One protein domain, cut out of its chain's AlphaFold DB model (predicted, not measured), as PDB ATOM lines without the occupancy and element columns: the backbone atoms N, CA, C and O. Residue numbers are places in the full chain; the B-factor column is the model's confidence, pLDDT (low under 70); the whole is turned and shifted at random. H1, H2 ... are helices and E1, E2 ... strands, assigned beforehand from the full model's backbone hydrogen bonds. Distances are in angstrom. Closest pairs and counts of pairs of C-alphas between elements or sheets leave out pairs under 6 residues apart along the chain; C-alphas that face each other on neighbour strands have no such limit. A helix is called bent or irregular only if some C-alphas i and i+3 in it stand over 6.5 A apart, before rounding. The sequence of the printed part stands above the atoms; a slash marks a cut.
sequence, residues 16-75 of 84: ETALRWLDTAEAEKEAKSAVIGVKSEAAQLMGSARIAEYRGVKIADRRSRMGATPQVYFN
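AT A GLANCE: This is residues 16 to 75 of the 84 residues of an uncharacterized protein of Corynebacterium minutissimum (UniProt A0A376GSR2). One long helix, H1, makes the length of the model and carries a small three-stranded sheet across its last third; its first part, residues 16 to 35, sticks out free. The strands E1, E2 and E3 form one small slab over one side of the helix end, crossing its line, and the loop between E2 and E3, residues 64 to 70, carries their hairpin on beyond the end of E2 and the start of E3. The printed part has 60 residues, with one named helix and then three named strands in the order H1, E1, E2, E3; the sheet runs E1, E2, E3, antiparallel throughout, and the class is mixed, helices and strands. The whole is only just extended, close to loose, with a radius of gyration of the C-alphas of 15.9 A, and its C-alphas span 48 by 32 by 16 A.

IN THESE COORDINATES: H1 takes residues 16 to 46 and is 44.8 A long from first to last C-alpha, from C-alpha 16 at (11.944, 2.873, 34.991) to C-alpha 46 at (18.122, 0.172, -9.328). H1 is not bent. After a tight link of 4 residues comes E1, residues 51 to 54, 10.3 A long. A tight link of 2 residues leads to E2, residues 57 to 63, the longest strand, 17.8 A. A short link of 7 residues leads to E3, residues 71 to 74, 10.1 A long, which ends with C-alpha 74 at (16.665, 8.455, -0.483).

HOW THE PARTS SIT: H1 is on the sheet at a height over the sheet of 10.5 A, in two layers, a helix on one face of a sheet. It lies over E2 and E3 and runs across the strands, at 86 degrees to E2 on the local plane. The closest C-alphas of H1 and E3 are those of Lys 39 and Val 72, 6.1 A apart. H1 and E2 are near each other, with 11 pairs of C-alphas within 10 A. The closest C-alphas of H1 and E1 are those of Met 46 and Ala 52, 6.5 A apart. The three strands form a meander, each the antiparallel neighbour of the one before, with E1 and E3 as edge strands. E1 and E2 are a hairpin, their directions 162 degrees apart, with N 52 and O 60 at 2.9 A, within hydrogen-bond range. E2 and E3 are a hairpin, at 154 degrees, with N 61 and O 73 at 3.0 A and N 73 and O 61 at 2.9 A, within hydrogen-bond range. In H1 every O i to N i+4 pair is within hydrogen-bond range.

THE WHOLE: The two C-alphas farthest apart are those of Glu 16 and Gly 56, at 48.9 A. Without residues 16 to 35, which stand free, the body of 40 residues spans 33 by 20 by 17 A. The printed part has no cut, and no link is long. The mean pLDDT of the printed part is 94.1, and no printed residue is under 70.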
ATOM      1  N   GLU A  16      12.677   2.140  36.027       98.25
ATOM      2  CA  GLU A  16      11.944   2.873  34.991       98.25
ATOM      3  C   GLU A  16      12.918   3.516  34.000       98.25
ATOM      4  O   GLU A  16      12.750   3.391  32.784       98.25
ATOM      5  N   THR A  17      13.978   4.134  34.520       98.00
ATOM      6  CA  THR A  17      15.056   4.714  33.717       98.00
ATOM      7  C   THR A  17      15.756   3.646  32.878       98.00
ATOM      8  O   THR A  17      15.916   3.826  31.668       98.00
ATOM      9  N   ALA A  18      16.119   2.512  33.488       98.38
ATOM     10  CA  ALA A  18      16.775   1.411  32.786       98.38
ATOM     11  C   ALA A  18      15.927   0.876  31.623       98.38
ATOM     12  O   ALA A  18      16.432   0.731  30.511       98.38
ATOM     13  N   LEU A  19      14.634   0.626  31.861       98.38
ATOM     14  CA  LEU A  19      13.721   0.139  30.826       98.38
ATOM     15  C   LEU A  19      13.598   1.131  29.675       98.38
ATOM     16  O   LEU A  19      13.800   0.760  28.526       98.38
ATOM     17  N   ARG A  20      13.378   2.414  29.980       98.25
ATOM     18  CA  ARG A  20      13.260   3.460  28.956       98.25
ATOM     19  C   ARG A  20      14.481   3.510  28.040       98.25
ATOM     20  O   ARG A  20      14.336   3.694  26.832       98.25
ATOM     21  N   TRP A  21      15.681   3.382  28.605       98.00
ATOM     22  CA  TRP A  21      16.921   3.381  27.828       98.00
ATOM     23  C   TRP A  21      17.029   2.154  26.928       98.00
ATOM     24  O   TRP A  21      17.357   2.302  25.751       98.00
ATOM     25  N   LEU A  22      16.733   0.969  27.464       98.12
ATOM     26  CA  LEU A  22      16.786  -0.284  26.712       98.12
ATOM     27  C   LEU A  22      15.757  -0.297  25.579       98.12
ATOM     28  O   LEU A  22      16.142  -0.503  24.430       98.12
ATOM     29  N   ASP A  23      14.503   0.041  25.872       98.31
ATOM     30  CA  ASP A  23      13.418   0.079  24.887       98.31
ATOM     31  C   ASP A  23      13.738   1.059  23.749       98.31
ATOM     32  O   ASP A  23      13.548   0.764  22.569       98.31
ATOM     33  N   THR A  24      14.290   2.231  24.084       98.00
ATOM     34  CA  THR A  24      14.692   3.226  23.077       98.00
ATOM     35  C   THR A  24      15.839   2.712  22.205       98.00
ATOM     36  O   THR A  24      15.829   2.914  20.989       98.00
ATOM     37  N   ALA A  25      16.831   2.044  22.803       97.94
ATOM     38  CA  ALA A  25      17.960   1.478  22.071       97.94
ATOM     39  C   ALA A  25      17.520   0.343  21.129       97.94
ATOM     40  O   ALA A  25      18.012   0.250  20.000       97.94
ATOM     41  N   GLU A  26      16.573  -0.493  21.561       97.94
ATOM     42  CA  GLU A  26      15.978  -1.531  20.717       97.94
ATOM     43  C   GLU A  26      15.172  -0.926  19.567       97.94
ATOM     44  O   GLU A  26      15.427  -1.266  18.409       97.94
ATOM     45  N   ALA A  27      14.306   0.052  19.842       97.00
ATOM     46  CA  ALA A  27      13.545   0.748  18.807       97.00
ATOM     47  C   ALA A  27      14.460   1.421  17.766       97.00
ATOM     48  O   ALA A  27      14.208   1.355  16.558       97.00
ATOM     49  N   GLU A  28      15.570   2.033  18.198       97.56
ATOM     50  CA  GLU A  28      16.557   2.611  17.282       97.56
ATOM     51  C   GLU A  28      17.223   1.530  16.413       97.56
ATOM     52  O   GLU A  28      17.399   1.714  15.203       97.56
ATOM     53  N   LYS A  29      17.596   0.392  17.010       97.12
ATOM     54  CA  LYS A  29      18.201  -0.739  16.297       97.12
ATOM     55  C   LYS A  29      17.250  -1.312  15.246       97.12
ATOM     56  O   LYS A  29      17.679  -1.571  14.117       97.12
ATOM     57  N   GLU A  30      15.979  -1.489  15.584       97.19
ATOM     58  CA  GLU A  30      14.951  -1.967  14.658       97.19
ATOM     59  C   GLU A  30      14.737  -0.986  13.505       97.19
ATOM     60  O   GLU A  30      14.814  -1.376  12.337       97.19
ATOM     61  N   ALA A  31      14.592   0.309  13.805       95.62
ATOM     62  CA  ALA A  31      14.445   1.348  12.790       95.62
ATOM     63  C   ALA A  31      15.655   1.403  11.840       95.62
ATOM     64  O   ALA A  31      15.496   1.486  10.618       95.62
ATOM     65  N   LYS A  32      16.882   1.304  12.371       95.62
ATOM     66  CA  LYS A  32      18.107   1.222  11.556       95.62
ATOM     67  C   LYS A  32      18.110  -0.019  10.664       95.62
ATOM     68  O   LYS A  32      18.473   0.085   9.492       95.62
ATOM     69  N   SER A  33      17.684  -1.163  11.191       95.25
ATOM     70  CA  SER A  33      17.610  -2.425  10.444       95.25
ATOM     71  C   SER A  33      16.599  -2.338   9.298       95.25
ATOM     72  O   SER A  33      16.921  -2.705   8.167       95.25
ATOM     73  N   ALA A  34      15.427  -1.749   9.544       95.38
ATOM     74  CA  ALA A  34      14.422  -1.489   8.515       95.38
ATOM     75  C   ALA A  34      14.964  -0.572   7.403       95.38
ATOM     76  O   ALA A  34      14.827  -0.876   6.218       95.38
ATOM     77  N   VAL A  35      15.664   0.513   7.764       93.56
ATOM     78  CA  VAL A  35      16.296   1.417   6.785       93.56
ATOM     79  C   VAL A  35      17.332   0.687   5.925       93.56
ATOM     80  O   VAL A  35      17.417   0.944   4.723       93.56
ATOM     81  N   ILE A  36      18.128  -0.211   6.514       93.44
ATOM     82  CA  ILE A  36      19.095  -1.028   5.768       93.44
ATOM     83  C   ILE A  36      18.370  -1.951   4.782       93.44
ATOM     84  O   ILE A  36      18.763  -1.996   3.615       93.44
ATOM     85  N   GLY A  37      17.301  -2.624   5.219       93.81
ATOM     86  CA  GLY A  37      16.486  -3.495   4.367       93.81
ATOM     87  C   GLY A  37      15.955  -2.767   3.132       93.81
ATOM     88  O   GLY A  37      16.240  -3.173   2.006       93.81
ATOM     89  N   VAL A  38      15.305  -1.619   3.332       95.25
ATOM     90  CA  VAL A  38      14.744  -0.806   2.237       95.25
ATOM     91  C   VAL A  38      15.838  -0.279   1.297       95.25
ATOM     92  O   VAL A  38      15.655  -0.229   0.081       95.25
ATOM     93  N   LYS A  39      17.020   0.081   1.816       93.56
ATOM     94  CA  LYS A  39      18.165   0.460   0.964       93.56
ATOM     95  C   LYS A  39      18.676  -0.702   0.117       93.56
ATOM     96  O   LYS A  39      19.078  -0.469  -1.022       93.56
ATOM     97  N   SER A  40      18.701  -1.911   0.674       94.06
ATOM     98  CA  SER A  40      19.122  -3.118  -0.038       94.06
ATOM     99  C   SER A  40      18.171  -3.423  -1.194       94.06
ATOM    100  O   SER A  40      18.613  -3.596  -2.329       94.06
ATOM    101  N   GLU A  41      16.864  -3.378  -0.929       95.19
ATOM    102  CA  GLU A  41      15.818  -3.544  -1.940       95.19
ATOM    103  C   GLU A  41      15.932  -2.490  -3.050       95.19
ATOM    104  O   GLU A  41      16.004  -2.826  -4.232       95.19
ATOM    105  N   ALA A  42      16.052  -1.210  -2.685       94.81
ATOM    106  CA  ALA A  42      16.227  -0.138  -3.659       94.81
ATOM    107  C   ALA A  42      17.505  -0.323  -4.493       94.81
ATOM    108  O   ALA A  42      17.491  -0.098  -5.701       94.81
ATOM    109  N   ALA A  43      18.609  -0.766  -3.885       93.69
ATOM    110  CA  ALA A  43      19.832  -1.063  -4.621       93.69
ATOM    111  C   ALA A  43      19.617  -2.203  -5.627       93.69
ATOM    112  O   ALA A  43      20.067  -2.100  -6.771       93.69
ATOM    113  N   GLN A  44      18.909  -3.261  -5.235       95.06
ATOM    114  CA  GLN A  44      18.581  -4.365  -6.133       95.06
ATOM    115  C   GLN A  44      17.724  -3.888  -7.314       95.06
ATOM    116  O   GLN A  44      18.089  -4.143  -8.460       95.06
ATOM    117  N   LEU A  45      16.655  -3.131  -7.048       96.06
ATOM    118  CA  LEU A  45      15.763  -2.581  -8.078       96.06
ATOM    119  C   LEU A  45      16.484  -1.627  -9.034       96.06
ATOM    120  O   LEU A  45      16.272  -1.675 -10.242       96.06
ATOM    121  N   MET A  46      17.359  -0.768  -8.508       95.38
ATOM    122  CA  MET A  46      18.122   0.172  -9.328       95.38
ATOM    123  C   MET A  46      19.143  -0.529 -10.228       95.38
ATOM    124  O   MET A  46      19.554   0.058 -11.226       95.38
ATOM    125  N   GLY A  47      19.613  -1.737  -9.891       92.94
ATOM    126  CA  GLY A  47      20.700  -2.389 -10.624       92.94
ATOM    127  C   GLY A  47      21.907  -1.451 -10.765       92.94
ATOM    128  O   GLY A  47      22.419  -0.938  -9.770       92.94
ATOM    129  N   SER A  48      22.334  -1.170 -11.998       92.25
ATOM    130  CA  SER A  48      23.403  -0.206 -12.310       92.25
ATOM    131  C   SER A  48      22.927   1.243 -12.505       92.25
ATOM    132  O   SER A  48      23.757   2.136 -12.695       92.25
ATOM    133  N   ALA A  49      21.619   1.513 -12.451       96.19
ATOM    134  CA  ALA A  49      21.064   2.843 -12.668       96.19
ATOM    135  C   ALA A  49      21.489   3.826 -11.569       96.19
ATOM    136  O   ALA A  49      21.568   3.490 -10.384       96.19
ATOM    137  N   ARG A  50      21.731   5.083 -11.960       95.06
ATOM    138  CA  ARG A  50      22.125   6.148 -11.024       95.06
ATOM    139  C   ARG A  50      20.944   6.710 -10.231       95.06
ATOM    140  O   ARG A  50      21.146   7.134  -9.098       95.06
ATOM    141  N   ILE A  51      19.753   6.767 -10.822       96.75
ATOM    142  CA  ILE A  51      18.587   7.482 -10.284       96.75
ATOM    143  C   ILE A  51      17.372   6.552 -10.303       96.75
ATOM    144  O   ILE A  51      17.175   5.832 -11.277       96.75
ATOM    145  N   ALA A  52      16.583   6.577  -9.228       96.25
ATOM    146  CA  ALA A  52      15.255   5.976  -9.163       96.25
ATOM    147  C   ALA A  52      14.203   7.087  -9.100       96.25
ATOM    148  O   ALA A  52      14.317   8.003  -8.276       96.25
ATOM    149  N   GLU A  53      13.181   6.993  -9.948       96.25
ATOM    150  CA  GLU A  53      12.124   7.996 -10.074       96.25
ATOM    151  C   GLU A  53      10.743   7.344 -10.035       96.25
ATOM    152  O   GLU A  53      10.564   6.210 -10.478       96.25
ATOM    153  N   TYR A  54       9.761   8.090  -9.540       94.44
ATOM    154  CA  TYR A  54       8.346   7.759  -9.638       94.44
ATOM    155  C   TYR A  54       7.634   8.909 -10.348       94.44
ATOM    156  O   TYR A  54       7.671  10.035  -9.861       94.44
ATOM    157  N   ARG A  55       7.042   8.646 -11.523       92.50
ATOM    158  CA  ARG A  55       6.357   9.656 -12.361       92.50
ATOM    159  C   ARG A  55       7.185  10.945 -12.579       92.50
ATOM    160  O   ARG A  55       6.663  12.053 -12.548       92.50
ATOM    161  N   GLY A  56       8.498  10.801 -12.783       91.75
ATOM    162  CA  GLY A  56       9.431  11.920 -12.989       91.75
ATOM    163  C   GLY A  56       9.904  12.624 -11.709       91.75
ATOM    164  O   GLY A  56      10.721  13.539 -11.778       91.75
ATOM    165  N   VAL A  57       9.444  12.200 -10.528       94.62
ATOM    166  CA  VAL A  57       9.952  12.680  -9.237       94.62
ATOM    167  C   VAL A  57      11.081  11.774  -8.771       94.62
ATOM    168  O   VAL A  57      10.902  10.573  -8.574       94.62
ATOM    169  N   LYS A  58      12.261  12.351  -8.545       95.25
ATOM    170  CA  LYS A  58      13.427  11.631  -8.030       95.25
ATOM    171  C   LYS A  58      13.218  11.163  -6.587       95.25
ATOM    172  O   LYS A  58      13.153  11.987  -5.672       95.25
ATOM    173  N   ILE A  59      13.243   9.846  -6.384       96.94
ATOM    174  CA  ILE A  59      13.053   9.193  -5.079       96.94
ATOM    175  C   ILE A  59      14.377   8.757  -4.460       96.94
ATOM    176  O   ILE A  59      14.553   8.860  -3.247       96.94
ATOM    177  N   ALA A  60      15.339   8.301  -5.265       96.56
ATOM    178  CA  ALA A  60      16.646   7.894  -4.761       96.56
ATOM    179  C   ALA A  60      17.765   8.108  -5.784       96.56
ATOM    180  O   ALA A  60      17.526   8.197  -6.990       96.56
ATOM    181  N   ASP A  61      19.006   8.168  -5.305       96.00
ATOM    182  CA  ASP A  61      20.187   8.103  -6.161       96.00
ATOM    183  C   ASP A  61      21.335   7.290  -5.565       96.00
ATOM    184  O   ASP A  61      21.493   7.193  -4.345       96.00
ATOM    185  N   ARG A  62      22.149   6.709  -6.450       94.50
ATOM    186  CA  ARG A  62      23.403   6.051  -6.090       94.50
ATOM    187  C   ARG A  62      24.526   7.073  -6.004       94.50
ATOM    188  O   ARG A  62      24.777   7.814  -6.954       94.50
ATOM    189  N   ARG A  63      25.275   7.032  -4.902       92.06
ATOM    190  CA  ARG A  63      26.502   7.822  -4.728       92.06
ATOM    191  C   ARG A  63      27.660   6.914  -4.370       92.06
ATOM    192  O   ARG A  63      27.541   6.056  -3.496       92.06
ATOM    193  N   SER A  64      28.785   7.145  -5.035       87.38
ATOM    194  CA  SER A  64      30.068   6.567  -4.653       87.38
ATOM    195  C   SER A  64      30.807   7.541  -3.736       87.38
ATOM    196  O   SER A  64      30.788   8.751  -3.962       87.38
ATOM    197  N   ARG A  65      31.455   7.016  -2.699       79.75
ATOM    198  CA  ARG A  65      32.566   7.698  -2.025       79.75
ATOM    199  C   ARG A  65      33.836   7.014  -2.513       79.75
ATOM    200  O   ARG A  65      33.811   5.797  -2.662       79.75
ATOM    201  N   MET A  66      34.896   7.772  -2.808       81.62
ATOM    202  CA  MET A  66      36.134   7.242  -3.409       81.62
ATOM    203  C   MET A  66      36.541   5.893  -2.796       81.62
ATOM    204  O   MET A  66      36.741   5.799  -1.589       81.62
ATOM    205  N   GLY A  67      36.629   4.862  -3.642       77.69
ATOM    206  CA  GLY A  67      37.044   3.508  -3.256       77.69
ATOM    207  C   GLY A  67      35.980   2.635  -2.577       77.69
ATOM    208  O   GLY A  67      36.269   1.481  -2.282       77.69
ATOM    209  N   ALA A  68      34.765   3.135  -2.340       82.19
ATOM    210  CA  ALA A  68      33.697   2.394  -1.669       82.19
ATOM    211  C   ALA A  68      32.603   1.914  -2.635       82.19
ATOM    212  O   ALA A  68      32.345   2.515  -3.682       82.19
ATOM    213  N   THR A  69      31.898   0.853  -2.237       84.81
ATOM    214  CA  THR A  69      30.702   0.368  -2.933       84.81
ATOM    215  C   THR A  69      29.642   1.477  -3.009       84.81
ATOM    216  O   THR A  69      29.292   2.051  -1.972       84.81
ATOM    217  N   PRO A  70      29.094   1.785  -4.201       88.94
ATOM    218  CA  PRO A  70      28.046   2.791  -4.344       88.94
ATOM    219  C   PRO A  70      26.810   2.459  -3.501       88.94
ATOM    220  O   PRO A  70      26.245   1.371  -3.624       88.94
ATOM    221  N   GLN A  71      26.359   3.415  -2.690       91.69
ATOM    222  CA  GLN A  71      25.184   3.261  -1.826       91.69
ATOM    223  C   GLN A  71      23.994   4.076  -2.328       91.69
ATOM    224  O   GLN A  71      24.171   5.090  -3.003       91.69
ATOM    225  N   VAL A  72      22.788   3.641  -1.955       94.69
ATOM    226  CA  VAL A  72      21.528   4.329  -2.258       94.69
ATOM    227  C   VAL A  72      21.200   5.366  -1.182       94.69
ATOM    228  O   VAL A  72      21.251   5.090   0.023       94.69
ATOM    229  N   TYR A  73      20.830   6.561  -1.635       94.56
ATOM    230  CA  TYR A  73      20.399   7.684  -0.814       94.56
ATOM    231  C   TYR A  73      18.983   8.089  -1.216       94.56
ATOM    232  O   TYR A  73      18.748   8.453  -2.366       94.56
ATOM    233  N   PHE A  74      18.050   8.039  -0.264       95.25
ATOM    234  CA  PHE A  74      16.665   8.455  -0.483       95.25
ATOM    235  C   PHE A  74      16.521   9.976  -0.425       95.25
ATOM    236  O   PHE A  74      17.066  10.634   0.466       95.25
ATOM    237  N   ASN A  75      15.744  10.522  -1.355       94.06
ATOM    238  CA  ASN A  75      15.313  11.908  -1.352       94.06
ATOM    239  C   ASN A  75      14.168  12.088  -0.348       94.06
ATOM    240  O   ASN A  75      13.000  11.918  -0.676       94.06
TER     241      ASN A  75